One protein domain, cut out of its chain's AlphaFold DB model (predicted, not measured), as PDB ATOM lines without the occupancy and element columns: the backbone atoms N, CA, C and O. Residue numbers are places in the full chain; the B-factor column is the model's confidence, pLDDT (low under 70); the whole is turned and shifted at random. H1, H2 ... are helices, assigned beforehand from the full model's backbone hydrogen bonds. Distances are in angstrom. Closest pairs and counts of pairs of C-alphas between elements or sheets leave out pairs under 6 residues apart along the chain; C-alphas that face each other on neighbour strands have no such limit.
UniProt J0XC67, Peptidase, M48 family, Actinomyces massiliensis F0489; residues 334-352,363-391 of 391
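What this domain is: This is residues 334 to 352 and 363 to 391 of the 391 residues of the protein "Peptidase, M48 family" of Actinomyces massiliensis F0489 (UniProt J0XC67). With little regular structure, this is a loose, elongated run of loops, with the short helix H2 near one end of its long axis and a turn of the chain at residues 382 to 383 at the other. Residues 342 to 343 and 376 to 377 pair antiparallel between these ends, and the tail folds back from the turn. The printed part has 48 residues, 10 of them in two named helices, H1 then H2, with no named strand, class all helix. The radius of gyration of the C-alphas is 12.0 A and the spans are 36 by 20 by 18 A.

Where its parts are: H1, residues 334 to 339, begins at C-alpha 334 (23.223, 6.042, -26.629) and is 8.6 A long. H2, residues 367 to 370, is 5.5 A long and ends at C-alpha 370 (45.819, 19.645, -19.785).

How they stand to each other: H1 and H2 are apart. In H1 every O i to N i+4 pair is within hydrogen-bond range; H2 is too short for such a pair, and its one O i to N i+3 pair is not within range.

The domain as a whole: The C-alphas of Arg 365 and Ala 383, the two farthest apart, are 36.1 A apart. Residues 353 to 362 are not printed; C-alphas 352 and 363 are 12.8 A apart across this cut. Residues 348 to 352 and 378 to 391 have pLDDT under 70.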
ATOM      1  N   ASP A 334      22.855   5.598 -27.980       92.25
ATOM      2  CA  ASP A 334      23.223   6.042 -26.629       92.25
ATOM      3  C   ASP A 334      24.414   7.008 -26.659       92.25
ATOM      4  O   ASP A 334      24.430   8.015 -25.947       92.25
ATOM      5  N   VAL A 335      25.415   6.716 -27.499       92.12
ATOM      6  CA  VAL A 335      26.598   7.571 -27.663       92.12
ATOM      7  C   VAL A 335      26.215   8.912 -28.282       92.12
ATOM      8  O   VAL A 335      26.621   9.940 -27.748       92.12
ATOM      9  N   LEU A 336      25.401   8.927 -29.343       92.75
ATOM     10  CA  LEU A 336      24.914  10.164 -29.963       92.75
ATOM     11  C   LEU A 336      24.101  11.003 -28.970       92.75
ATOM     12  O   LEU A 336      24.406  12.175 -28.777       92.75
ATOM     13  N   ALA A 337      23.159  10.395 -28.243       90.06
ATOM     14  CA  ALA A 337      22.365  11.090 -27.228       90.06
ATOM     15  C   ALA A 337      23.210  11.615 -26.053       90.06
ATOM     16  O   ALA A 337      22.829  12.574 -25.372       90.06
ATOM     17  N   ARG A 338      24.349  10.974 -25.760       88.19
ATOM     18  CA  ARG A 338      25.331  11.476 -24.796       88.19
ATOM     19  C   ARG A 338      26.109  12.657 -25.374       88.19
ATOM     20  O   ARG A 338      26.235  13.659 -24.680       88.19
ATOM     21  N   MET A 339      26.587  12.552 -26.614       88.06
ATOM     22  CA  MET A 339      27.311  13.615 -27.317       88.06
ATOM     23  C   MET A 339      26.457  14.874 -27.476       88.06
ATOM     24  O   MET A 339      26.931  15.950 -27.148       88.06
ATOM     25  N   ASP A 340      25.179  14.747 -27.839       88.06
ATOM     26  CA  ASP A 340      24.261  15.889 -27.976       88.06
ATOM     27  C   ASP A 340      24.047  16.652 -26.644       88.06
ATOM     28  O   ASP A 340      23.633  17.811 -26.634       88.06
ATOM     29  N   ARG A 341      24.335  16.015 -25.499       86.44
ATOM     30  CA  ARG A 341      24.209  16.595 -24.149       86.44
ATOM     31  C   ARG A 341      25.551  16.859 -23.476       86.44
ATOM     32  O   ARG A 341      25.576  17.183 -22.286       86.44
ATOM     33  N   SER A 342      26.659  16.680 -24.192       85.31
ATOM     34  CA  SER A 342      27.982  16.850 -23.614       85.31
ATOM     35  C   SER A 342      28.963  17.561 -24.525       85.31
ATOM     36  O   SER A 342      28.934  17.389 -25.735       85.31
ATOM     37  N   ALA A 343      29.886  18.297 -23.922       82.31
ATOM     38  CA  ALA A 343      30.966  18.959 -24.634       82.31
ATOM     39  C   ALA A 343      32.311  18.720 -23.931       82.31
ATOM     40  O   ALA A 343      32.347  18.388 -22.734       82.31
ATOM     41  N   PRO A 344      33.440  18.895 -24.644       82.31
ATOM     42  CA  PRO A 344      34.739  19.041 -24.004       82.31
ATOM     43  C   PRO A 344      34.716  20.149 -22.945       82.31
ATOM     44  O   PRO A 344      34.017  21.151 -23.081       82.31
ATOM     45  N   ARG A 345      35.542  20.004 -21.903       84.69
ATOM     46  CA  ARG A 345      35.659  20.988 -20.812       84.69
ATOM     47  C   ARG A 345      36.262  22.333 -21.207       84.69
ATOM     48  O   ARG A 345      36.290  23.242 -20.384       84.69
ATOM     49  N   VAL A 346      36.728  22.454 -22.444       84.00
ATOM     50  CA  VAL A 346      37.351  23.656 -22.993       84.00
ATOM     51  C   VAL A 346      36.492  24.139 -24.167       84.00
ATOM     52  O   VAL A 346      36.616  23.597 -25.270       84.00
ATOM     53  N   PRO A 347      35.576  25.101 -23.941       72.94
ATOM     54  CA  PRO A 347      34.744  25.663 -25.001       72.94
ATOM     55  C   PRO A 347      35.598  26.255 -26.127       72.94
ATOM     56  O   PRO A 347      36.611  26.898 -25.865       72.94
ATOM     57  N   GLY A 348      35.202  26.038 -27.384       68.12
ATOM     58  CA  GLY A 348      35.936  26.555 -28.546       68.12
ATOM     59  C   GLY A 348      37.224  25.797 -28.890       68.12
ATOM     60  O   GLY A 348      37.929  26.195 -29.809       68.12
ATOM     61  N   ALA A 349      37.524  24.682 -28.212       66.62
ATOM     62  CA  ALA A 349      38.686  23.843 -28.512       66.62
ATOM     63  C   ALA A 349      38.534  22.967 -29.779       66.62
ATOM     64  O   ALA A 349      39.355  22.078 -30.010       66.62
ATOM     65  N   GLU A 350      37.520  23.216 -30.616       58.72
ATOM     66  CA  GLU A 350      37.280  22.540 -31.904       58.72
ATOM     67  C   GLU A 350      38.275  22.971 -33.000       58.72
ATOM     68  O   GLU A 350      37.942  23.159 -34.166       58.72
ATOM     69  N   GLU A 351      39.550  23.099 -32.652       57.53
ATOM     70  CA  GLU A 351      40.625  23.300 -33.616       57.53
ATOM     71  C   GLU A 351      41.070  21.923 -34.132       57.53
ATOM     72  O   GLU A 351      41.984  21.294 -33.595       57.53
ATOM     73  N   GLN A 352      40.373  21.405 -35.152       56.66
ATOM     74  CA  GLN A 352      40.660  20.091 -35.763       56.66
ATOM     75  C   GLN A 352      42.003  20.005 -36.493       56.66
ATOM     76  O   GLN A 352      42.563  18.916 -36.610       56.66
ATOM     77  N   VAL A 363      41.624  29.828 -27.624       79.12
ATOM     78  CA  VAL A 363      42.015  28.902 -26.558       79.12
ATOM     79  C   VAL A 363      43.542  28.841 -26.495       79.12
ATOM     80  O   VAL A 363      44.208  28.868 -27.530       79.12
ATOM     81  N   GLY A 364      44.152  28.740 -25.320       78.25
ATOM     82  CA  GLY A 364      45.587  28.480 -25.183       78.25
ATOM     83  C   GLY A 364      45.992  27.086 -25.688       78.25
ATOM     84  O   GLY A 364      45.223  26.132 -25.628       78.25
ATOM     85  N   ARG A 365      47.234  26.933 -26.169       76.25
ATOM     86  CA  ARG A 365      47.730  25.685 -26.796       76.25
ATOM     87  C   ARG A 365      47.498  24.435 -25.942       76.25
ATOM     88  O   ARG A 365      47.112  23.392 -26.464       76.25
ATOM     89  N   ASP A 366      47.785  24.536 -24.648       84.50
ATOM     90  CA  ASP A 366      47.749  23.393 -23.734       84.50
ATOM     91  C   ASP A 366      46.476  23.340 -22.886       84.50
ATOM     92  O   ASP A 366      46.336  22.409 -22.100       84.50
ATOM     93  N   GLU A 367      45.531  24.273 -23.058       86.75
ATOM     94  CA  GLU A 367      44.279  24.271 -22.290       86.75
ATOM     95  C   GLU A 367      43.509  22.968 -22.511       86.75
ATOM     96  O   GLU A 367      43.175  22.282 -21.549       86.75
ATOM     97  N   LEU A 368      43.328  22.553 -23.771       85.62
ATOM     98  CA  LEU A 368      42.726  21.257 -24.087       85.62
ATOM     99  C   LEU A 368      43.611  20.092 -23.629       85.62
ATOM    100  O   LEU A 368      43.123  19.152 -23.001       85.62
ATOM    101  N   ARG A 369      44.919  20.145 -23.903       89.00
ATOM    102  CA  ARG A 369      45.838  19.038 -23.596       89.00
ATOM    103  C   ARG A 369      45.940  18.734 -22.097       89.00
ATOM    104  O   ARG A 369      46.195  17.589 -21.729       89.00
ATOM    105  N   LEU A 370      45.762  19.742 -21.247       92.25
ATOM    106  CA  LEU A 370      45.819  19.645 -19.785       92.25
ATOM    107  C   LEU A 370      44.437  19.650 -19.121       92.25
ATOM    108  O   LEU A 370      44.354  19.545 -17.900       92.25
ATOM    109  N   SER A 371      43.361  19.758 -19.896       91.56
ATOM    110  CA  SER A 371      42.003  19.748 -19.358       91.56
ATOM    111  C   SER A 371      41.633  18.421 -18.696       91.56
ATOM    112  O   SER A 371      42.173  17.351 -19.007       91.56
ATOM    113  N   ASP A 372      40.672  18.498 -17.775       92.50
ATOM    114  CA  ASP A 372      39.954  17.326 -17.291       92.50
ATOM    115  C   ASP A 372      39.270  16.636 -18.494       92.50
ATOM    116  O   ASP A 372      38.499  17.273 -19.217       92.50
ATOM    117  N   PRO A 373      39.562  15.346 -18.743       91.38
ATOM    118  CA  PRO A 373      39.067  14.629 -19.908       91.38
ATOM    119  C   PRO A 373      37.590  14.230 -19.794       91.38
ATOM    120  O   PRO A 373      37.040  13.687 -20.750       91.38
ATOM    121  N   THR A 374      36.943  14.430 -18.642       90.69
ATOM    122  CA  THR A 374      35.530  14.097 -18.456       90.69
ATOM    123  C   THR A 374      34.626  15.078 -19.203       90.69
ATOM    124  O   THR A 374      34.883  16.284 -19.190       90.69
ATOM    125  N   PRO A 375      33.537  14.598 -19.831       85.69
ATOM    126  CA  PRO A 375      32.589  15.479 -20.501       85.69
ATOM    127  C   PRO A 375      31.925  16.444 -19.512       85.69
ATOM    128  O   PRO A 375      31.539  16.042 -18.409       85.69
ATOM    129  N   LEU A 376      31.737  17.699 -19.927       83.38
ATOM    130  CA  LEU A 376      30.736  18.570 -19.312       83.38
ATOM    131  C   LEU A 376      29.372  18.138 -19.811       83.38
ATOM    132  O   LEU A 376      29.164  18.090 -21.017       83.38
ATOM    133  N   PHE A 377      28.459  17.844 -18.893       80.44
ATOM    134  CA  PHE A 377      27.061  17.622 -19.230       80.44
ATOM    135  C   PHE A 377      26.291  18.917 -19.053       80.44
ATOM    136  O   PHE A 377      26.310  19.503 -17.968       80.44
ATOM    137  N   THR A 378      25.594  19.332 -20.100       65.19
ATOM    138  CA  THR A 378      24.699  20.482 -20.028       65.19
ATOM    139  C   THR A 378      23.280  19.967 -19.779       65.19
ATOM    140  O   THR A 378      22.850  19.034 -20.469       65.19
ATOM    141  N   PRO A 379      22.541  20.508 -18.792       56.50
ATOM    142  CA  PRO A 379      21.137  20.161 -18.608       56.50
ATOM    143  C   PRO A 379      20.337  20.448 -19.892       56.50
ATOM    144  O   PRO A 379      20.677  21.399 -20.600       56.50
ATOM    145  N   PRO A 380      19.282  19.670 -20.204       57.75
ATOM    146  CA  PRO A 380      18.343  20.034 -21.262       57.75
ATOM    147  C   PRO A 380      17.766  21.427 -20.991       57.75
ATOM    148  O   PRO A 380      17.550  21.781 -19.826       57.75
ATOM    149  N   ASP A 381      17.492  22.206 -22.039       59.09
ATOM    150  CA  ASP A 381      16.723  23.438 -21.856       59.09
ATOM    151  C   ASP A 381      15.287  23.122 -21.384       59.09
ATOM    152  O   ASP A 381      14.842  21.970 -21.388       59.09
ATOM    153  N   ALA A 382      14.531  24.143 -20.969       56.03
ATOM    154  CA  ALA A 382      13.157  23.970 -20.484       56.03
ATOM    155  C   ALA A 382      12.196  23.350 -21.527       56.03
ATOM    156  O   ALA A 382      11.096  22.933 -21.167       56.03
ATOM    157  N   ALA A 383      12.603  23.271 -22.800       61.81
ATOM    158  CA  ALA A 383      11.867  22.657 -23.901       61.81
ATOM    159  C   ALA A 383      12.404  21.258 -24.287       61.81
ATOM    160  O   ALA A 383      11.937  20.676 -25.267       61.81
ATOM    161  N   GLY A 384      13.371  20.711 -23.540       57.84
ATOM    162  CA  GLY A 384      13.968  19.396 -23.777       57.84
ATOM    163  C   GLY A 384      14.946  19.334 -24.956       57.84
ATOM    164  O   GLY A 384      15.273  18.238 -25.410       57.84
ATOM    165  N   ARG A 385      15.414  20.475 -25.476       57.69
ATOM    166  CA  ARG A 385      16.360  20.536 -26.599       57.69
ATOM    167  C   ARG A 385      17.806  20.374 -26.106       57.69
ATOM    168  O   ARG A 385      18.123  20.773 -24.980       57.69
ATOM    169  N   PRO A 386      18.698  19.788 -26.927       53.84
ATOM    170  CA  PRO A 386      20.119  19.712 -26.609       53.84
ATOM    171  C   PRO A 386      20.722  21.118 -26.504       53.84
ATOM    172  O   PRO A 386      20.408  22.003 -27.298       53.84
ATOM    173  N   ALA A 387      21.594  21.320 -25.516       53.53
ATOM    174  CA  ALA A 387      22.127  22.639 -25.174       53.53
ATOM    175  C   ALA A 387      23.124  23.210 -26.199       53.53
ATOM    176  O   ALA A 387      23.438  24.399 -26.155       53.53
ATOM    177  N   HIS A 388      23.620  22.378 -27.117       54.56
ATOM    178  CA  HIS A 388      24.493  22.796 -28.206       54.56
ATOM    179  C   HIS A 388      23.745  22.622 -29.532       54.56
ATOM    180  O   HIS A 388      23.525  21.484 -29.957       54.56
ATOM    181  N   PRO A 389      23.307  23.712 -30.189       44.50
ATOM    182  CA  PRO A 389      22.780  23.599 -31.538       44.50
ATOM    183  C   PRO A 389      23.900  23.085 -32.446       44.50
ATOM    184  O   PRO A 389      25.021  23.590 -32.395       44.50
ATOM    185  N   ARG A 390      23.596  22.073 -33.265       44.88
ATOM    186  CA  ARG A 390      24.462  21.674 -34.379       44.88
ATOM    187  C   ARG A 390      24.636  22.903 -35.272       44.88
ATOM    188  O   ARG A 390      23.656  23.329 -35.882       44.88
ATOM    189  N   THR A 391      25.826  23.495 -35.283       39.19
ATOM    190  CA  THR A 391      26.223  24.464 -36.314       39.19
ATOM    191  C   THR A 391      26.687  23.733 -37.551       39.19
ATOM    192  O   THR A 391      27.480  22.778 -37.377       39.19
TER     193      THR A 391